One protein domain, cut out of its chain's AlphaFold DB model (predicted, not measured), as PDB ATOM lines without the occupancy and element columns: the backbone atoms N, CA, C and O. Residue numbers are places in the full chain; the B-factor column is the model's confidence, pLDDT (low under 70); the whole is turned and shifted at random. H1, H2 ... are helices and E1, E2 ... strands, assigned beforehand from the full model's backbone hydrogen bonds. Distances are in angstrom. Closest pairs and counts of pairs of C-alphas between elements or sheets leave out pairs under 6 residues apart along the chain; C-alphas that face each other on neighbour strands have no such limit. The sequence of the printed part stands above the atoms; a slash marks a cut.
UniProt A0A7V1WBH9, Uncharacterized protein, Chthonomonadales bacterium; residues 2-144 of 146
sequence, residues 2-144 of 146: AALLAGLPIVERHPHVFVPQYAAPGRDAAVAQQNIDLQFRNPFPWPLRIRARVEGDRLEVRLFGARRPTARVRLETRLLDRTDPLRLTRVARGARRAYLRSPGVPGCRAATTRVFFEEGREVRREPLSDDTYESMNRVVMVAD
ATOM      1  N   ALA A   2     -36.360   0.981  -4.742       96.44
ATOM      2  CA  ALA A   2     -37.800   0.730  -4.537       96.44
ATOM      3  C   ALA A   2     -38.652   2.017  -4.543       96.44
ATOM      4  O   ALA A   2     -39.653   2.077  -5.250       96.44
ATOM      5  N   ALA A   3     -38.207   3.068  -3.838       96.81
ATOM      6  CA  ALA A   3     -38.849   4.387  -3.845       96.81
ATOM      7  C   ALA A   3     -38.958   4.979  -5.262       96.81
ATOM      8  O   ALA A   3     -40.044   5.365  -5.689       96.81
ATOM      9  N   LEU A   4     -37.859   4.964  -6.025       96.69
ATOM     10  CA  LEU A   4     -37.840   5.442  -7.407       96.69
ATOM     11  C   LEU A   4     -38.853   4.703  -8.288       96.69
ATOM     12  O   LEU A   4     -39.625   5.356  -8.983       96.69
ATOM     13  N   LEU A   5     -38.863   3.365  -8.229       95.88
ATOM     14  CA  LEU A   5     -39.757   2.510  -9.019       95.88
ATOM     15  C   LEU A   5     -41.232   2.662  -8.628       95.88
ATOM     16  O   LEU A   5     -42.109   2.483  -9.466       95.88
ATOM     17  N   ALA A   6     -41.507   3.008  -7.371       95.56
ATOM     18  CA  ALA A   6     -42.847   3.332  -6.894       95.56
ATOM     19  C   ALA A   6     -43.256   4.792  -7.184       95.56
ATOM     20  O   ALA A   6     -44.352   5.201  -6.811       95.56
ATOM     21  N   GLY A   7     -42.403   5.575  -7.858       94.81
ATOM     22  CA  GLY A   7     -42.694   6.953  -8.257       94.81
ATOM     23  C   GLY A   7     -42.515   7.992  -7.147       94.81
ATOM     24  O   GLY A   7     -42.960   9.125  -7.305       94.81
ATOM     25  N   LEU A   8     -41.861   7.645  -6.035       96.25
ATOM     26  CA  LEU A   8     -41.635   8.573  -4.925       96.25
ATOM     27  C   LEU A   8     -40.505   9.546  -5.299       96.25
ATOM     28  O   LEU A   8     -39.451   9.093  -5.763       96.25
ATOM     29  N   PRO A   9     -40.682  10.867  -5.131       96.12
ATOM     30  CA  PRO A   9     -39.594  11.829  -5.264       96.12
ATOM     31  C   PRO A   9     -38.480  11.545  -4.255       96.12
ATOM     32  O   PRO A   9     -38.760  11.340  -3.071       96.12
ATOM     33  N   ILE A  10     -37.234  11.548  -4.724       97.56
ATOM     34  CA  ILE A  10     -36.052  11.507  -3.863       97.56
ATOM     35  C   ILE A  10     -35.724  12.943  -3.464       97.56
ATOM     36  O   ILE A  10     -35.679  13.820  -4.321       97.56
ATOM     37  N   VAL A  11     -35.567  13.168  -2.165       97.31
ATOM     38  CA  VAL A  11     -35.250  14.469  -1.564       97.31
ATOM     39  C   VAL A  11     -33.751  14.569  -1.298       97.31
ATOM     40  O   VAL A  11     -33.152  15.602  -1.565       97.31
ATOM     41  N   GLU A  12     -33.145  13.470  -0.850       96.75
ATOM     42  CA  GLU A  12     -31.713  13.367  -0.590       96.75
ATOM     43  C   GLU A  12     -31.212  11.997  -1.050       96.75
ATOM     44  O   GLU A  12     -31.865  10.974  -0.822       96.75
ATOM     45  N   ARG A  13     -30.060  11.984  -1.719       96.69
ATOM     46  CA  ARG A  13     -29.325  10.778  -2.105       96.69
ATOM     47  C   ARG A  13     -27.872  11.160  -2.314       96.69
ATOM     48  O   ARG A  13     -27.591  12.111  -3.036       96.69
ATOM     49  N   HIS A  14     -26.975  10.322  -1.818       96.31
ATOM     50  CA  HIS A  14     -25.548  10.423  -2.104       96.31
ATOM     51  C   HIS A  14     -25.047   9.124  -2.751       96.31
ATOM     52  O   HIS A  14     -25.416   8.045  -2.275       96.31
ATOM     53  N   PRO A  15     -24.254   9.174  -3.837       96.56
ATOM     54  CA  PRO A  15     -23.538   8.001  -4.338       96.56
ATOM     55  C   PRO A  15     -22.441   7.556  -3.365       96.56
ATOM     56  O   PRO A  15     -21.894   8.352  -2.604       96.56
ATOM     57  N   HIS A  16     -22.052   6.288  -3.446       96.12
ATOM     58  CA  HIS A  16     -20.750   5.852  -2.944       96.12
ATOM     59  C   HIS A  16     -19.615   6.437  -3.794       96.12
ATOM     60  O   HIS A  16     -19.782   6.684  -4.984       96.12
ATOM     61  N   VAL A  17     -18.424   6.562  -3.203       95.56
ATOM     62  CA  VAL A  17     -17.203   6.982  -3.918       95.56
ATOM     63  C   VAL A  17     -16.821   5.991  -5.025       95.56
ATOM     64  O   VAL A  17     -16.370   6.389  -6.091       95.56
ATOM     65  N   PHE A  18     -17.035   4.692  -4.794       95.38
ATOM     66  CA  PHE A  18     -16.761   3.624  -5.759       95.38
ATOM     67  C   PHE A  18     -18.062   2.972  -6.209       95.38
ATOM     68  O   PHE A  18     -19.004   2.865  -5.421       95.38
ATOM     69  N   VAL A  19     -18.102   2.474  -7.447       94.38
ATOM     70  CA  VAL A  19     -19.278   1.768  -7.974       94.38
ATOM     71  C   VAL A  19     -19.566   0.523  -7.123       94.38
ATOM     72  O   VAL A  19     -18.728  -0.387  -7.077       94.38
ATOM     73  N   PRO A  20     -20.736   0.425  -6.467       92.88
ATOM     74  CA  PRO A  20     -21.098  -0.776  -5.732       92.88
ATOM     75  C   PRO A  20     -21.465  -1.912  -6.690       92.88
ATOM     76  O   PRO A  20     -22.057  -1.698  -7.742       92.88
ATOM     77  N   GLN A  21     -21.183  -3.153  -6.300       90.31
ATOM     78  CA  GLN A  21     -21.478  -4.321  -7.142       90.31
ATOM     79  C   GLN A  21     -22.964  -4.714  -7.148       90.31
ATOM     80  O   GLN A  21     -23.426  -5.392  -8.061       90.31
ATOM     81  N   TYR A  22     -23.729  -4.286  -6.141       90.62
ATOM     82  CA  TYR A  22     -25.131  -4.672  -5.952       90.62
ATOM     83  C   TYR A  22     -26.136  -3.777  -6.699       90.62
ATOM     84  O   TYR A  22     -27.341  -4.035  -6.661       90.62
ATOM     85  N   ALA A  23     -25.681  -2.699  -7.345       92.56
ATOM     86  CA  ALA A  23     -26.536  -1.785  -8.093       92.56
ATOM     87  C   ALA A  23     -25.808  -1.247  -9.326       92.56
ATOM     88  O   ALA A  23     -24.602  -1.032  -9.304       92.56
ATOM     89  N   ALA A  24     -26.553  -0.985 -10.401       93.31
ATOM     90  CA  ALA A  24     -25.994  -0.248 -11.529       93.31
ATOM     91  C   ALA A  24     -25.564   1.169 -11.086       93.31
ATOM     92  O   ALA A  24     -26.202   1.731 -10.185       93.31
ATOM     93  N   PRO A  25     -24.548   1.771 -11.734       95.50
ATOM     94  CA  PRO A  25     -24.132   3.144 -11.461       95.50
ATOM     95  C   PRO A  25     -25.309   4.127 -11.452       95.50
ATOM     96  O   PRO A  25     -26.228   4.035 -12.266       95.50
ATOM     97  N   GLY A  26     -25.299   5.043 -10.490       95.56
ATOM     98  CA  GLY A  26     -26.331   6.062 -10.286       95.56
ATOM     99  C   GLY A  26     -27.653   5.570  -9.703       95.56
ATOM    100  O   GLY A  26     -28.642   6.298  -9.680       95.56
ATOM    101  N   ARG A  27     -27.692   4.328  -9.206       95.81
ATOM    102  CA  ARG A  27     -28.888   3.738  -8.576       95.81
ATOM    103  C   ARG A  27     -28.704   3.338  -7.122       95.81
ATOM    104  O   ARG A  27     -29.638   2.808  -6.511       95.81
ATOM    105  N   ASP A  28     -27.508   3.509  -6.590       96.44
ATOM    106  CA  ASP A  28     -27.184   3.231  -5.201       96.44
ATOM    107  C   ASP A  28     -27.732   4.323  -4.260       96.44
ATOM    108  O   ASP A  28     -28.571   5.140  -4.638       96.44
ATOM    109  N   ALA A  29     -27.352   4.276  -2.996       95.88
ATOM    110  CA  ALA A  29     -27.506   5.362  -2.037       95.88
ATOM    111  C   ALA A  29     -26.599   5.000  -0.861       95.88
ATOM    112  O   ALA A  29     -26.794   3.945  -0.251       95.88
ATOM    113  N   ALA A  30     -25.584   5.810  -0.597       95.44
ATOM    114  CA  ALA A  30     -24.803   5.719   0.623       95.44
ATOM    115  C   ALA A  30     -25.631   6.282   1.781       95.44
ATOM    116  O   ALA A  30     -26.382   7.238   1.606       95.44
ATOM    117  N   VAL A  31     -25.493   5.671   2.954       93.88
ATOM    118  CA  VAL A  31     -26.048   6.178   4.210       93.88
ATOM    119  C   VAL A  31     -24.958   6.043   5.262       93.88
ATOM    120  O   VAL A  31     -24.398   4.961   5.449       93.88
ATOM    121  N   ALA A  32     -24.646   7.141   5.936       92.81
ATOM    122  CA  ALA A  32     -23.690   7.201   7.028       92.81
ATOM    123  C   ALA A  32     -24.280   8.100   8.111       92.81
ATOM    124  O   ALA A  32     -24.675   9.233   7.834       92.81
ATOM    125  N   GLN A  33     -24.360   7.573   9.337       86.56
ATOM    126  CA  GLN A  33     -25.002   8.257  10.459       86.56
ATOM    127  C   GLN A  33     -24.531   9.717  10.559       86.56
ATOM    128  O   GLN A  33     -23.344  10.002  10.414       86.56
ATOM    129  N   GLN A  34     -25.483  10.614  10.826       85.44
ATOM    130  CA  GLN A  34     -25.333  12.067  11.006       85.44
ATOM    131  C   GLN A  34     -25.168  12.911   9.730       85.44
ATOM    132  O   GLN A  34     -25.691  14.020   9.719       85.44
ATOM    133  N   ASN A  35     -24.517  12.415   8.669       90.69
ATOM    134  CA  ASN A  35     -24.079  13.290   7.563       90.69
ATOM    135  C   ASN A  35     -24.534  12.869   6.157       90.69
ATOM    136  O   ASN A  35     -24.434  13.678   5.237       90.69
ATOM    137  N   ILE A  36     -24.963  11.620   5.958       94.31
ATOM    138  CA  ILE A  36     -25.343  11.097   4.639       94.31
ATOM    139  C   ILE A  36     -26.608  10.260   4.802       94.31
ATOM    140  O   ILE A  36     -26.569   9.224   5.470       94.31
ATOM    141  N   ASP A  37     -27.708  10.675   4.176       95.88
ATOM    142  CA  ASP A  37     -28.992   9.987   4.291       95.88
ATOM    143  C   ASP A  37     -29.640   9.696   2.923       95.88
ATOM    144  O   ASP A  37     -29.242  10.202   1.868       95.88
ATOM    145  N   LEU A  38     -30.657   8.833   2.939       96.25
ATOM    146  CA  LEU A  38     -31.581   8.621   1.832       96.25
ATOM    147  C   LEU A  38     -32.968   9.098   2.255       96.25
ATOM    148  O   LEU A  38     -33.694   8.396   2.962       96.25
ATOM    149  N   GLN A  39     -33.380  10.243   1.723       97.00
ATOM    150  CA  GLN A  39     -34.691  10.818   2.003       97.00
ATOM    151  C   GLN A  39     -35.573  10.775   0.762       97.00
ATOM    152  O   GLN A  39     -35.149  11.068  -0.357       97.00
ATOM    153  N   PHE A  40     -36.840  10.425   0.948       97.69
ATOM    154  CA  PHE A  40     -37.842  10.436  -0.110       97.69
ATOM    155  C   PHE A  40     -39.194  10.864   0.444       97.69
ATOM    156  O   PHE A  40     -39.524  10.618   1.604       97.69
ATOM    157  N   ARG A  41     -40.004  11.487  -0.408       97.88
ATOM    158  CA  ARG A  41     -41.333  11.973  -0.036       97.88
ATOM    159  C   ARG A  41     -42.399  10.996  -0.512       97.88
ATOM    160  O   ARG A  41     -42.344  10.532  -1.647       97.88
ATOM    161  N   ASN A  42     -43.401  10.728   0.322       96.94
ATOM    162  CA  ASN A  42     -44.634  10.084  -0.125       96.94
ATOM    163  C   ASN A  42     -45.522  11.133  -0.826       96.94
ATOM    164  O   ASN A  42     -45.999  12.037  -0.144       96.94
ATOM    165  N   PRO A  43     -45.738  11.063  -2.155       94.94
ATOM    166  CA  PRO A  43     -46.586  12.027  -2.852       94.94
ATOM    167  C   PRO A  43     -48.078  11.654  -2.801       94.94
ATOM    168  O   PRO A  43     -48.902  12.397  -3.323       94.94
ATOM    169  N   PHE A  44     -48.432  10.486  -2.257       94.69
ATOM    170  CA  PHE A  44     -49.789   9.953  -2.316       94.69
ATOM    171  C   PHE A  44     -50.641  10.418  -1.126       94.69
ATOM    172  O   PHE A  44     -50.113  10.568  -0.023       94.69
ATOM    173  N   PRO A  45     -51.973  10.544  -1.291       95.62
ATOM    174  CA  PRO A  45     -52.885  10.926  -0.210       95.62
ATOM    175  C   PRO A  45     -53.186   9.771   0.767       95.62
ATOM    176  O   PRO A  45     -54.123   9.845   1.555       95.62
ATOM    177  N   TRP A  46     -52.419   8.681   0.710       95.25
ATOM    178  CA  TRP A  46     -52.524   7.533   1.608       95.25
ATOM    179  C   TRP A  46     -51.146   7.155   2.157       95.25
ATOM    180  O   TRP A  46     -50.128   7.382   1.492       95.25
ATOM    181  N   PRO A  47     -51.084   6.542   3.352       96.25
ATOM    182  CA  PRO A  47     -49.830   6.073   3.918       96.25
ATOM    183  C   PRO A  47     -49.213   4.957   3.068       96.25
ATOM    184  O   PRO A  47     -49.907   4.177   2.409       96.25
ATOM    185  N   LEU A  48     -47.886   4.862   3.128       96.94
ATOM    186  CA  LEU A  48     -47.131   3.754   2.560       96.94
ATOM    187  C   LEU A  48     -46.587   2.878   3.684       96.94
ATOM    188  O   LEU A  48     -45.954   3.371   4.614       96.94
ATOM    189  N   ARG A  49     -46.784   1.565   3.569       97.56
ATOM    190  CA  ARG A  49     -46.107   0.586   4.420       97.56
ATOM    191  C   ARG A  49     -44.844   0.106   3.722       97.56
ATOM    192  O   ARG A  49     -44.909  -0.427   2.613       97.56
ATOM    193  N   ILE A  50     -43.713   0.240   4.402       97.75
ATOM    194  CA  ILE A  50     -42.419  -0.276   3.955       97.75
ATOM    195  C   ILE A  50     -42.196  -1.633   4.618       97.75
ATOM    196  O   ILE A  50     -42.285  -1.753   5.837       97.75
ATOM    197  N   ARG A  51     -41.921  -2.666   3.821       98.19
ATOM    198  CA  ARG A  51     -41.487  -3.973   4.322       98.19
ATOM    199  C   ARG A  51     -40.102  -4.268   3.778       98.19
ATOM    200  O   ARG A  51     -39.923  -4.287   2.561       98.19
ATOM    201  N   ALA A  52     -39.166  -4.540   4.673       97.69
ATOM    202  CA  ALA A  52     -37.842  -5.032   4.338       97.69
ATOM    203  C   ALA A  52     -37.708  -6.490   4.796       97.69
ATOM    204  O   ALA A  52     -38.192  -6.850   5.871       97.69
ATOM    205  N   ARG A  53     -37.081  -7.335   3.977       98.06
ATOM    206  CA  ARG A  53     -36.707  -8.709   4.330       98.06
ATOM    207  C   ARG A  53     -35.288  -8.968   3.847       98.06
ATOM    208  O   ARG A  53     -34.958  -8.615   2.718       98.06
ATOM    209  N   VAL A  54     -34.486  -9.604   4.691       97.69
ATOM    210  CA  VAL A  54     -33.162 -10.115   4.331       97.69
ATOM    211  C   VAL A  54     -33.255 -11.629   4.183       97.69
ATOM    212  O   VAL A  54     -33.864 -12.298   5.019       97.69
ATOM    213  N   GLU A  55     -32.687 -12.156   3.106       97.00
ATOM    214  CA  GLU A  55     -32.551 -13.588   2.850       97.00
ATOM    215  C   GLU A  55     -31.157 -13.843   2.275       97.00
ATOM    216  O   GLU A  55     -30.859 -13.423   1.158       97.00
ATOM    217  N   GLY A  56     -30.285 -14.473   3.067       95.75
ATOM    218  CA  GLY A  56     -28.865 -14.583   2.735       95.75
ATOM    219  C   GLY A  56     -28.214 -13.203   2.600       95.75
ATOM    220  O   GLY A  56     -28.277 -12.388   3.518       95.75
ATOM    221  N   ASP A  57     -27.618 -12.943   1.440       92.69
ATOM    222  CA  ASP A  57     -26.980 -11.680   1.055       92.69
ATOM    223  C   ASP A  57     -27.927 -10.714   0.316       92.69
ATOM    224  O   ASP A  57     -27.517  -9.639  -0.128       92.69
ATOM    225  N   ARG A  58     -29.216 -11.062   0.196       93.44
ATOM    226  CA  ARG A  58     -30.207 -10.270  -0.531       93.44
ATOM    227  C   ARG A  58     -31.112  -9.487   0.414       93.44
ATOM    228  O   ARG A  58     -31.843 -10.057   1.222       93.44
ATOM    229  N   LEU A  59     -31.157  -8.171   0.212       93.75
ATOM    230  CA  LEU A  59     -32.170  -7.285   0.783       93.75
ATOM    231  C   LEU A  59     -33.313  -7.071  -0.216       93.75
ATOM    232  O   LEU A  59     -33.117  -6.563  -1.321       93.75
ATOM    233  N   GLU A  60     -34.532  -7.405   0.191       96.38
ATOM    234  CA  GLU A  60     -35.751  -7.059  -0.528       96.38
ATOM    235  C   GLU A  60     -36.500  -5.948   0.209       96.38
ATOM    236  O   GLU A  60     -36.822  -6.079   1.388       96.38
ATOM    237  N   VAL A  61     -36.832  -4.871  -0.508       97.19
ATOM    238  CA  VAL A  61     -37.680  -3.785  -0.002       97.19
ATOM    239  C   VAL A  61     -38.934  -3.688  -0.860       97.19
ATOM    240  O   VAL A  61     -38.853  -3.492  -2.075       97.19
ATOM    241  N   ARG A  62     -40.102  -3.797  -0.226       96.94
ATOM    242  CA  ARG A  62     -41.419  -3.642  -0.854       96.94
ATOM    243  C   ARG A  62     -42.152  -2.447  -0.257       96.94
ATOM    244  O   ARG A  62     -42.190  -2.279   0.961       96.94
ATOM    245  N   LEU A  63     -42.772  -1.657  -1.127       96.38
ATOM    246  CA  LEU A  63     -43.630  -0.535  -0.759       96.38
ATOM    247  C   LEU A  63     -45.083  -0.913  -1.053       96.38
ATOM    248  O   LEU A  63     -45.407  -1.300  -2.176       96.38
ATOM    249  N   PHE A  64     -45.945  -0.815  -0.045       96.56
ATOM    250  CA  PHE A  64     -47.376  -1.088  -0.158       96.56
ATOM    251  C   PHE A  64     -48.157   0.204   0.057       96.56
ATOM    252  O   PHE A  64     -47.945   0.887   1.055       96.56
ATOM    253  N   GLY A  65     -49.074   0.509  -0.855       94.94
ATOM    254  CA  GLY A  65     -50.030   1.607  -0.734       94.94
ATOM    255  C   GLY A  65     -51.447   1.117  -1.014       94.94
ATOM    256  O   GLY A  65     -51.637  -0.019  -1.446       94.94
ATOM    257  N   ALA A  66     -52.437   1.983  -0.790       95.31
ATOM    258  CA  ALA A  66     -53.845   1.649  -1.010       95.31
ATOM    259  C   ALA A  66     -54.160   1.342  -2.485       95.31
ATOM    260  O   ALA A  66     -55.056   0.556  -2.785       95.31
ATOM    261  N   ARG A  67     -53.422   1.960  -3.414       92.44
ATOM    262  CA  ARG A  67     -53.565   1.776  -4.862       92.44
ATOM    263  C   ARG A  67     -52.193   1.698  -5.518       92.44
ATOM    264  O   ARG A  67     -51.223   2.270  -5.017       92.44
ATOM    265  N   ARG A  68     -52.116   0.996  -6.650       85.81
ATOM    266  CA  ARG A  68     -50.934   1.041  -7.518       85.81
ATOM    267  C   ARG A  68     -50.941   2.353  -8.314       85.81
ATOM    268  O   ARG A  68     -52.013   2.739  -8.778       85.81
ATOM    269  N   PRO A  69     -49.790   3.022  -8.487       84.75
ATOM    270  CA  PRO A  69     -49.680   4.146  -9.413       84.75
ATOM    271  C   PRO A  69     -50.065   3.723 -10.836       84.75
ATOM    272  O   PRO A  69     -49.767   2.597 -11.239       84.75
ATOM    273  N   THR A  70     -50.706   4.621 -11.586       86.12
ATOM    274  CA  THR A  70     -51.050   4.417 -13.004       86.12
ATOM    275  C   THR A  70     -49.795   4.345 -13.865       86.12
ATOM    276  O   THR A  70     -49.653   3.448 -14.695       86.12
ATOM    277  N   ALA A  71     -48.848   5.248 -13.612       91.88
ATOM    278  CA  ALA A  71     -47.583   5.283 -14.317       91.88
ATOM    279  C   ALA A  71     -46.636   4.166 -13.849       91.88
ATOM    280  O   ALA A  71     -46.292   4.053 -12.668       91.88
ATOM    281  N   ARG A  72     -46.133   3.381 -14.802       94.88
ATOM    282  CA  ARG A  72     -45.004   2.472 -14.600       94.88
ATOM    283  C   ARG A  72     -43.701   3.253 -14.706       94.88
ATOM    284  O   ARG A  72     -43.489   3.982 -15.668       94.88
ATOM    285  N   VAL A  73     -42.792   3.047 -13.759       96.62
ATOM    286  CA  VAL A  73     -41.475   3.691 -13.770       96.62
ATOM    287  C   VAL A  73     -40.400   2.747 -14.307       96.62
ATOM    288  O   VAL A  73     -40.316   1.586 -13.897       96.62
ATOM    289  N   ARG A  74     -39.529   3.268 -15.175       96.75
ATOM    290  CA  ARG A  74     -38.254   2.661 -15.575       96.75
ATOM    291  C   ARG A  74     -37.100   3.580 -15.188       96.75
ATOM    292  O   ARG A  74     -37.219   4.801 -15.224       96.75
ATOM    293  N   LEU A  75     -35.980   2.970 -14.823       97.31
ATOM    294  CA  LEU A  75     -34.712   3.661 -14.624       97.31
ATOM    295  C   LEU A  75     -33.802   3.354 -15.804       97.31
ATOM    296  O   LEU A  75     -33.619   2.184 -16.156       97.31
ATOM    297  N   GLU A  76     -33.208   4.391 -16.372       97.12
ATOM    298  CA  GLU A  76     -32.264   4.307 -17.483       97.12
ATOM    299  C   GLU A  76     -30.952   4.933 -17.047       97.12
ATOM    300  O   GLU A  76     -30.942   6.051 -16.552       97.12
ATOM    301  N   THR A  77     -29.856   4.197 -17.197       96.94
ATOM    302  CA  THR A  77     -28.520   4.656 -16.809       96.94
ATOM    303  C   THR A  77     -27.645   4.644 -18.049       96.94
ATOM    304  O   THR A  77     -27.555   3.617 -18.725       96.94
ATOM    305  N   ARG A  78     -26.985   5.764 -18.331       97.25
ATOM    306  CA  ARG A  78     -25.985   5.895 -19.388       97.25
ATOM    307  C   ARG A  78     -24.617   6.117 -18.755       97.25
ATOM    308  O   ARG A  78     -24.442   7.060 -17.990       97.25
ATOM    309  N   LEU A  79     -23.647   5.279 -19.116       97.12
ATOM    310  CA  LEU A  79     -22.241   5.548 -18.818       97.12
ATOM    311  C   LEU A  79     -21.745   6.644 -19.760       97.12
ATOM    312  O   LEU A  79     -21.895   6.537 -20.978       97.12
ATOM    313  N   LEU A  80     -21.220   7.711 -19.173       97.31
ATOM    314  CA  LEU A  80     -20.675   8.864 -19.878       97.31
ATOM    315  C   LEU A  80     -19.162   8.748 -20.038       97.31
ATOM    316  O   LEU A  80     -18.639   9.128 -21.078       97.31
ATOM    317  N   ASP A  81     -18.490   8.204 -19.025       95.94
ATOM    318  CA  ASP A  81     -17.047   7.986 -19.021       95.94
ATOM    319  C   ASP A  81     -16.685   6.744 -18.196       95.94
ATOM    320  O   ASP A  81     -17.482   6.273 -17.375       95.94
ATOM    321  N   ARG A  82     -15.478   6.221 -18.407       97.00
ATOM    322  CA  ARG A  82     -14.895   5.100 -17.676       97.00
ATOM    323  C   ARG A  82     -13.425   5.379 -17.380       97.00
ATOM    324  O   ARG A  82     -12.648   5.684 -18.276       97.00
ATOM    325  N   THR A  83     -13.033   5.155 -16.133       97.19
ATOM    326  CA  THR A  83     -11.653   5.329 -15.675       97.19
ATOM    327  C   THR A  83     -11.073   3.984 -15.269       97.19
ATOM    328  O   THR A  83     -11.573   3.331 -14.350       97.19
ATOM    329  N   ASP A  84     -10.004   3.557 -15.934       96.62
ATOM    330  CA  ASP A  84      -9.347   2.303 -15.582       96.62
ATOM    331  C   ASP A  84      -8.523   2.434 -14.288       96.62
ATOM    332  O   ASP A  84      -7.963   3.496 -13.991       96.62
ATOM    333  N   PRO A  85      -8.452   1.367 -13.476       95.62
ATOM    334  CA  PRO A  85      -7.681   1.382 -12.245       95.62
ATOM    335  C   PRO A  85      -6.182   1.254 -12.531       95.62
ATOM    336  O   PRO A  85      -5.753   0.450 -13.363       95.62
ATOM    337  N   LEU A  86      -5.354   1.968 -11.769       96.25
ATOM    338  CA  LEU A  86      -3.903   1.792 -11.822       96.25
ATOM    339  C   LEU A  86      -3.487   0.510 -11.093       96.25
ATOM    340  O   LEU A  86      -4.114   0.088 -10.115       96.25
ATOM    341  N   ARG A  87      -2.367  -0.084 -11.518       95.69
ATOM    342  CA  ARG A  87      -1.693  -1.161 -10.779       95.69
ATOM    343  C   ARG A  87      -0.612  -0.578  -9.876       95.69
ATOM    344  O   ARG A  87       0.433  -0.145 -10.348       95.69
ATOM    345  N   LEU A  88      -0.829  -0.652  -8.569       95.25
ATOM    346  CA  LEU A  88       0.124  -0.243  -7.546       95.25
ATOM    347  C   LEU A  88       0.798  -1.465  -6.924       95.25
ATOM    348  O   LEU A  88       0.131  -2.421  -6.523       95.25
ATOM    349  N   THR A  89       2.123  -1.416  -6.808       93.31
ATOM    350  CA  THR A  89       2.910  -2.412  -6.070       93.31
ATOM    351  C   THR A  89       3.410  -1.776  -4.777       93.31
ATOM    352  O   THR A  89       3.966  -0.681  -4.814       93.31
ATOM    353  N   ARG A  90       3.184  -2.421  -3.629       91.44
ATOM    354  CA  ARG A  90       3.587  -1.915  -2.307       91.44
ATOM    355  C   ARG A  90       4.362  -2.979  -1.541       91.44
ATOM    356  O   ARG A  90       3.983  -4.144  -1.555       91.44
ATOM    357  N   VAL A  91       5.417  -2.575  -0.841       91.31
ATOM    358  CA  VAL A  91       6.184  -3.476   0.028       91.31
ATOM    359  C   VAL A  91       5.422  -3.687   1.338       91.31
ATOM    360  O   VAL A  91       4.999  -2.721   1.975       91.31
ATOM    361  N   ALA A  92       5.218  -4.945   1.727       85.88
ATOM    362  CA  ALA A  92       4.640  -5.322   3.013       85.88
ATOM    363  C   ALA A  92       5.739  -5.843   3.944       85.88
ATOM    364  O   ALA A  92       6.351  -6.877   3.674       85.88
ATOM    365  N   ARG A  93       5.946  -5.161   5.079       80.62
ATOM    366  CA  ARG A  93       6.834  -5.655   6.139       80.62
ATOM    367  C   ARG A  93       6.340  -7.021   6.624       80.62
ATOM    368  O   ARG A  93       5.180  -7.153   7.005       80.62
ATOM    369  N   GLY A  94       7.210  -8.028   6.584       77.69
ATOM    370  CA  GLY A  94       6.904  -9.397   7.017       77.69
ATOM    371  C   GLY A  94       6.153 -10.267   6.001       77.69
ATOM    372  O   GLY A  94       5.874 -11.432   6.292       77.69
ATOM    373  N   ALA A  95       5.836  -9.762   4.803       79.06
ATOM    374  CA  ALA A  95       5.269 -10.609   3.759       79.06
ATOM    375  C   ALA A  95       6.339 -11.560   3.205       79.06
ATOM    376  O   ALA A  95       7.389 -11.124   2.748       79.06
ATOM    377  N   ARG A  96       6.054 -12.868   3.210       79.19
ATOM    378  CA  ARG A  96       6.955 -13.900   2.661       79.19
ATOM    379  C   ARG A  96       6.810 -14.093   1.152       79.19
ATOM    380  O   ARG A  96       7.700 -14.632   0.506       79.19
ATOM    381  N   ARG A  97       5.653 -13.726   0.595       86.56
ATOM    382  CA  ARG A  97       5.306 -13.859  -0.826       86.56
ATOM    383  C   ARG A  97       4.415 -12.698  -1.242       86.56
ATOM    384  O   ARG A  97       3.743 -12.099  -0.402       86.56
ATOM    385  N   ALA A  98       4.399 -12.406  -2.539       89.69
ATOM    386  CA  ALA A  98       3.488 -11.416  -3.085       89.69
ATOM    387  C   ALA A  98       2.027 -11.882  -2.965       89.69
ATOM    388  O   ALA A  98       1.730 -13.054  -3.198       89.69
ATOM    389  N   TYR A  99       1.119 -10.967  -2.631       91.56
ATOM    390  CA  TYR A  99      -0.317 -11.239  -2.565       91.56
ATOM    391  C   TYR A  99      -1.145 -10.034  -3.022       91.56
ATOM    392  O   TYR A  99      -0.720  -8.880  -2.944       91.56
ATOM    393  N   LEU A 100      -2.345 -10.299  -3.532       91.94
ATOM    394  CA  LEU A 100      -3.269  -9.264  -3.982       91.94
ATOM    395  C   LEU A 100      -4.029  -8.699  -2.776       91.94
ATOM    396  O   LEU A 100      -4.746  -9.434  -2.106       91.94
ATOM    397  N   ARG A 101      -3.888  -7.398  -2.506       92.81
ATOM    398  CA  ARG A 101      -4.651  -6.704  -1.453       92.81
ATOM    399  C   ARG A 101      -5.952  -6.109  -1.978       92.81
ATOM    400  O   ARG A 101      -6.944  -6.109  -1.265       92.81
ATOM    401  N   SER A 102      -5.939  -5.583  -3.199       93.19
ATOM    402  CA  SER A 102      -7.137  -5.081  -3.873       93.19
ATOM    403  C   SER A 102      -7.098  -5.498  -5.340       93.19
ATOM    404  O   SER A 102      -6.075  -5.252  -5.988       93.19
ATOM    405  N   PRO A 103      -8.164  -6.110  -5.887       91.75
ATOM    406  CA  PRO A 103      -8.231  -6.464  -7.305       91.75
ATOM    407  C   PRO A 103      -8.317  -5.239  -8.222       91.75
ATOM    408  O   PRO A 103      -7.947  -5.334  -9.391       91.75
ATOM    409  N   GLY A 104      -8.718  -4.092  -7.672       93.19
ATOM    410  CA  GLY A 104      -9.051  -2.887  -8.410       93.19
ATOM    411  C   GLY A 104     -10.449  -2.946  -9.032       93.19
ATOM    412  O   GLY A 104     -10.958  -4.020  -9.347       93.19
ATOM    413  N   VAL A 105     -11.079  -1.784  -9.177       93.75
ATOM    414  CA  VAL A 105     -12.422  -1.613  -9.744       93.75
ATOM    415  C   VAL A 105     -12.390  -0.386 -10.657       93.75
ATOM    416  O   VAL A 105     -11.916   0.660 -10.213       93.75
ATOM    417  N   PRO A 106     -12.850  -0.478 -11.916       95.56
ATOM    418  CA  PRO A 106     -12.971   0.695 -12.774       95.56
ATOM    419  C   PRO A 106     -13.901   1.752 -12.171       95.56
ATOM    420  O   PRO A 106     -14.950   1.420 -11.620       95.56
ATOM    421  N   GLY A 107     -13.512   3.014 -12.315       97.38
ATOM    422  CA  GLY A 107     -14.372   4.164 -12.056       97.38
ATOM    423  C   GLY A 107     -15.234   4.474 -13.275       97.38
ATOM    424  O   GLY A 107     -15.006   3.944 -14.370       97.38
ATOM    425  N   CYS A 108     -16.228   5.338 -13.107       97.81
ATOM    426  CA  CYS A 108     -17.053   5.814 -14.212       97.81
ATOM    427  C   CYS A 108     -17.792   7.101 -13.857       97.81
ATOM    428  O   CYS A 108     -17.994   7.414 -12.687       97.81
ATOM    429  N   ARG A 109     -18.275   7.807 -14.879       98.25
ATOM    430  CA  ARG A 109     -19.322   8.821 -14.725       98.25
ATOM    431  C   ARG A 109     -20.614   8.294 -15.334       98.25
ATOM    432  O   ARG A 109     -20.593   7.778 -16.454       98.25
ATOM    433  N   ALA A 110     -21.728   8.394 -14.620       98.00
ATOM    434  CA  ALA A 110     -23.006   7.835 -15.038       98.00
ATOM    435  C   ALA A 110     -24.151   8.827 -14.834       98.00
ATOM    436  O   ALA A 110     -24.361   9.319 -13.730       98.00
ATOM    437  N   ALA A 111     -24.941   9.040 -15.885       98.12
ATOM    438  CA  ALA A 111     -26.189   9.788 -15.804       98.12
ATOM    439  C   ALA A 111     -27.376   8.823 -15.734       98.12
ATOM    440  O   ALA A 111     -27.508   7.930 -16.579       98.12
ATOM    441  N   THR A 112     -28.243   9.005 -14.741       97.88
ATOM    442  CA  THR A 112     -29.460   8.206 -14.566       97.88
ATOM    443  C   THR A 112     -30.701   9.071 -14.753       97.88
ATOM    444  O   THR A 112     -30.800  10.167 -14.209       97.88
ATOM    445  N   THR A 113     -31.672   8.549 -15.495       97.94
ATOM    446  CA  THR A 113     -32.958   9.184 -15.802       97.94
ATOM    447  C   THR A 113     -34.095   8.296 -15.310       97.94
ATOM    448  O   THR A 113     -34.050   7.065 -15.434       97.94
ATOM    449  N   ARG A 114     -35.143   8.921 -14.765       97.56
ATOM    450  CA  ARG A 114     -36.414   8.268 -14.449       97.56
ATOM    451  C   ARG A 114     -37.408   8.517 -15.567       97.56
ATOM    452  O   ARG A 114     -37.678   9.664 -15.911       97.56
ATOM    453  N   VAL A 115     -37.974   7.442 -16.100       98.00
ATOM    454  CA  VAL A 115     -38.930   7.490 -17.209       98.00
ATOM    455  C   VAL A 115     -40.253   6.879 -16.761       98.00
ATOM    456  O   VAL A 115     -40.281   5.785 -16.192       98.00
ATOM    457  N   PHE A 116     -41.345   7.602 -16.982       97.06
ATOM    458  CA  PHE A 116     -42.703   7.232 -16.603       97.06
ATOM    459  C   PHE A 116     -43.493   6.829 -17.845       97.06
ATOM    460  O   PHE A 116     -43.464   7.530 -18.857       97.06
ATOM    461  N   PHE A 117     -44.228   5.726 -17.736       97.12
ATOM    462  CA  PHE A 117     -45.035   5.167 -18.809       97.12
ATOM    463  C   PHE A 117     -46.486   4.992 -18.375       97.12
ATOM    464  O   PHE A 117     -46.735   4.370 -17.343       97.12
ATOM    465  N   GLU A 118     -47.431   5.435 -19.196       95.56
ATOM    466  CA  GLU A 118     -48.860   5.135 -19.058       95.56
ATOM    467  C   GLU A 118     -49.330   4.439 -20.334       95.56
ATOM    468  O   GLU A 118     -48.965   4.843 -21.435       95.56
ATOM    469  N   GLU A 119     -50.048   3.322 -20.187       92.50
ATOM    470  CA  GLU A 119     -50.525   2.509 -21.322       92.50
ATOM    471  C   GLU A 119     -49.417   2.142 -22.336       92.50
ATOM    472  O   GLU A 119     -49.636   2.018 -23.538       92.50
ATOM    473  N   GLY A 120     -48.183   1.977 -21.846       92.06
ATOM    474  CA  GLY A 120     -47.011   1.642 -22.661       92.06
ATOM    475  C   GLY A 120     -46.351   2.824 -23.380       92.06
ATOM    476  O   GLY A 120     -45.295   2.636 -23.981       92.06
ATOM    477  N   ARG A 121     -46.901   4.038 -23.284       95.81
ATOM    478  CA  ARG A 121     -46.318   5.260 -23.857       95.81
ATOM    479  C   ARG A 121     -45.534   6.026 -22.806       95.81
ATOM    480  O   ARG A 121     -45.976   6.144 -21.668       95.81
ATOM    481  N   GLU A 122     -44.372   6.546 -23.187       96.69
ATOM    482  CA  GLU A 122     -43.619   7.461 -22.332       96.69
ATOM    483  C   GLU A 122     -44.410   8.764 -22.167       96.69
ATOM    484  O   GLU A 122     -44.724   9.426 -23.153       96.69
ATOM    485  N   VAL A 123     -44.727   9.126 -20.922       96.94
ATOM    486  CA  VAL A 123     -45.480  10.352 -20.595       96.94
ATOM    487  C   VAL A 123     -44.622  11.410 -19.912       96.94
ATOM    488  O   VAL A 123     -44.951  12.592 -19.942       96.94
ATOM    489  N   ARG A 124     -43.520  11.005 -19.273       96.31
ATOM    490  CA  ARG A 124     -42.599  11.920 -18.591       96.31
ATOM    491  C   ARG A 124     -41.214  11.301 -18.475       96.31
ATOM    492  O   ARG A 124     -41.090  10.124 -18.145       96.31
ATOM    493  N   ARG A 125     -40.182  12.127 -18.628       96.94
ATOM    494  CA  ARG A 125     -38.807  11.810 -18.239       96.94
ATOM    495  C   ARG A 125     -38.244  12.907 -17.358       96.94
ATOM    496  O   ARG A 125     -38.554  14.077 -17.557       96.94
ATOM    497  N   GLU A 126     -37.398  12.528 -16.420       96.31
ATOM    498  CA  GLU A 126     -36.691  13.479 -15.571       96.31
ATOM    499  C   GLU A 126     -35.287  12.964 -15.231       96.31
ATOM    500  O   GLU A 126     -35.116  11.761 -14.983       96.31
ATOM    501  N   PRO A 127     -34.271  13.841 -15.237       96.44
ATOM    502  CA  PRO A 127     -32.946  13.479 -14.759       96.44
ATOM    503  C   PRO A 127     -33.016  13.141 -13.263       96.44
ATOM    504  O   PRO A 127     -33.677  13.838 -12.496       96.44
ATOM    505  N   LEU A 128     -32.350  12.060 -12.851       95.44
ATOM    506  CA  LEU A 128     -32.222  11.671 -11.442       95.44
ATOM    507  C   LEU A 128     -30.856  12.020 -10.870       95.44
ATOM    508  O   LEU A 128     -30.781  12.524  -9.754       95.44
ATOM    509  N   SER A 129     -29.789  11.699 -11.596       95.31
ATOM    510  CA  SER A 129     -28.426  11.927 -11.129       95.31
ATOM    511  C   SER A 129     -27.424  11.977 -12.275       95.31
ATOM    512  O   SER A 129     -27.665  11.437 -13.357       95.31
ATOM    513  N   ASP A 130     -26.294  12.620 -12.005       97.38
ATOM    514  CA  ASP A 130     -25.070  12.595 -12.798       97.38
ATOM    515  C   ASP A 130     -23.926  12.373 -11.805       97.38
ATOM    516  O   ASP A 130     -23.467  13.299 -11.138       97.38
ATOM    517  N   ASP A 131     -23.577  11.106 -11.605       98.00
ATOM    518  CA  ASP A 131     -22.674  10.681 -10.543       98.00
ATOM    519  C   ASP A 131     -21.302  10.337 -11.112       98.00
ATOM    520  O   ASP A 131     -21.194   9.661 -12.138       98.00
ATOM    521  N   THR A 132     -20.252  10.740 -10.398       98.06
ATOM    522  CA  THR A 132     -18.872  10.336 -10.684       98.06
ATOM    523  C   THR A 132     -18.403   9.367  -9.608       98.06
ATOM    524  O   THR A 132     -18.484   9.674  -8.422       98.06
ATOM    525  N   TYR A 133     -17.901   8.211 -10.034       98.00
ATOM    526  CA  TYR A 133     -17.315   7.177  -9.192       98.00
ATOM    527  C   TYR A 133     -15.826   7.065  -9.503       98.00
ATOM    528  O   TYR A 133     -15.433   6.911 -10.664       98.00
ATOM    529  N   GLU A 134     -15.002   7.091  -8.465       97.75
ATOM    530  CA  GLU A 134     -13.561   6.920  -8.589       97.75
ATOM    531  C   GLU A 134     -13.203   5.486  -8.991       97.75
ATOM    532  O   GLU A 134     -13.936   4.528  -8.719       97.75
ATOM    533  N   SER A 135     -12.039   5.318  -9.624       96.69
ATOM    534  CA  SER A 135     -11.463   3.992  -9.806       96.69
ATOM    535  C   SER A 135     -10.753   3.555  -8.527       96.69
ATOM    536  O   SER A 135     -10.012   4.302  -7.888       96.69
ATOM    537  N   MET A 136     -10.962   2.302  -8.137       95.31
ATOM    538  CA  MET A 136     -10.204   1.690  -7.059       95.31
ATOM    539  C   MET A 136      -8.970   1.028  -7.658       95.31
ATOM    540  O   MET A 136      -9.085   0.097  -8.451       95.31
ATOM    541  N   ASN A 137      -7.778   1.467  -7.265       96.56
ATOM    542  CA  ASN A 137      -6.542   0.894  -7.793       96.56
ATOM    543  C   ASN A 137      -6.370  -0.582  -7.407       96.56
ATOM    544  O   ASN A 137      -6.690  -1.010  -6.293       96.56
ATOM    545  N   ARG A 138      -5.774  -1.348  -8.322       96.12
ATOM    546  CA  ARG A 138      -5.302  -2.704  -8.053       96.12
ATOM    547  C   ARG A 138      -4.040  -2.617  -7.207       96.12
ATOM    548  O   ARG A 138      -3.051  -2.034  -7.640       96.12
ATOM    549  N   VAL A 139      -4.044  -3.219  -6.022       95.88
ATOM    550  CA  VAL A 139      -2.908  -3.169  -5.088       95.88
ATOM    551  C   VAL A 139      -2.325  -4.562  -4.907       95.88
ATOM    552  O   VAL A 139      -2.973  -5.447  -4.346       95.88
ATOM    553  N   VAL A 140      -1.084  -4.740  -5.353       95.06
ATOM    554  CA  VAL A 140      -0.279  -5.946  -5.133       95.06
ATOM    555  C   VAL A 140       0.725  -5.659  -4.023       95.06
ATOM    556  O   VAL A 140       1.512  -4.718  -4.117       95.06
ATOM    557  N   MET A 141       0.696  -6.467  -2.972       94.62
ATOM    558  CA  MET A 141       1.697  -6.438  -1.915       94.62
ATOM    559  C   MET A 141       2.839  -7.377  -2.296       94.62
ATOM    560  O   MET A 141       2.579  -8.483  -2.766       94.62
ATOM    561  N   VAL A 142       4.085  -6.956  -2.104       92.88
ATOM    562  CA  VAL A 142       5.288  -7.773  -2.326       92.88
ATOM    563  C   VAL A 142       6.102  -7.876  -1.041       92.88
ATOM    564  O   VAL A 142       5.970  -7.029  -0.153       92.88
ATOM    565  N   ALA A 143       6.912  -8.930  -0.943       86.25
ATOM    566  CA  ALA A 143       7.859  -9.104   0.152       86.25
ATOM    567  C   ALA A 143       8.869  -7.950   0.181       86.25
ATOM    568  O   ALA A 143       9.214  -7.408  -0.874       86.25
ATOM    569  N   ASP A 144       9.329  -7.587   1.378       78.12
ATOM    570  CA  ASP A 144      10.517  -6.747   1.507       78.12
ATOM    571  C   ASP A 144      11.716  -7.567   1.010       78.12
ATOM    572  O   ASP A 144      11.918  -8.679   1.501       78.12
TER     573      ASP A 144
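This is residues 2 to 144 of the 146 residues of an uncharacterized protein of Chthonomonadales bacterium (UniProt A0A7V1WBH9). Picture two three-stranded sheets set end to end along one long axis, the twisted ribbon E4, E7 and E8 running on through short stretches of chain to the smaller sheet E5, E9 and E6 at the far end. Over part of the first sheet sits the hairpin E2 and E3, with the small helix H1 and part of the long unnamed stretch 13 to 48 between the two, making this end thick and the other thin. The printed part has 143 residues with one named helix and nine named strands, in the order H1, E1, E2, E3, E4, E5, E6, E7, E8, E9, and its class is mostly strand. The order E4, E7, E8 is antiparallel, the order E5, E9, E6 is mixed, and E2 with E3 is antiparallel. The whole is loose, with a radius of gyration of the C-alphas of 20.1 A, and spans 66 by 32 by 28 A.

Find C-alpha 2 at (-37.800, 0.730, -4.537), where H1, residues 2 to 5, begins. E1, residues 10 to 12, comes next, and then residues 13 to 48 hold no named element. Look at C-alpha 49, (-46.107, 0.586, 4.420), for the start of E2, residues 49 to 55, which is 19.7 A long. E3, residues 58 to 64, measures 19.5 A. E4, residues 72 to 83, covers 33.5 A and bends by 51 degrees at residue 80. E5, residues 87 to 92, measures 15.7 A, and E6, residues 99 to 102, is 9.3 A long. E7, residues 107 to 118, covers 35.2 A. E8, residues 121 to 133, covers 32.6 A and bends by 67 degrees at residue 124. E9, residues 138 to 143, measures 16.8 A and ends at C-alpha 143, (7.859, -9.104, 0.152).

Start with the sheet E4, E7, E8, where E7 is the inner strand and E4 and E8 are edge strands. E4 and E7 are antiparallel at 163 degrees; look for N 74 and O 115 within hydrogen-bond range at 2.8 A. E7 and E8 form a hairpin, antiparallel at 164 degrees, with N 110 and O 131 2.8 A apart. H1 is on this sheet but only grazes it, with its residues 4 to 5; the closest C-alphas of H1 and E4 are those of Leu 5 and Val 73, 5.2 A apart. H1 is too short for any O i to N i+4 pair inside it, and its one O i to N i+3 pair is within range. From H1, the closest C-alphas to E3 are those of Ala 2 and Val 61, at 6.4 A. E2 and E3 form a hairpin, antiparallel at 162 degrees, with N 51 and O 62 2.9 A apart. E1 pairs with no named strand, but its residues 10 to 12 pair antiparallel with residues 39 to 40. In the other three-stranded sheet, E9 is the inner strand: it is parallel to E5 at 31 degrees, with N 90 and O 140 2.9 A apart, and antiparallel to E6 at 151 degrees, with N 101 and O 139 2.8 A apart. H1 is not on that sheet, and E2 and E5 are apart.

The two C-alphas farthest apart are those of Pro 45 and Asp 144, 65.8 A. The link from E1 to E2, with 36 residues between them, is long; those from E3 to E4 and from E5 to E6 are short, and the others are tight. The printed part has no cut from residue 2 to residue 144. Its mean pLDDT is 94.5, and no printed residue is under 70.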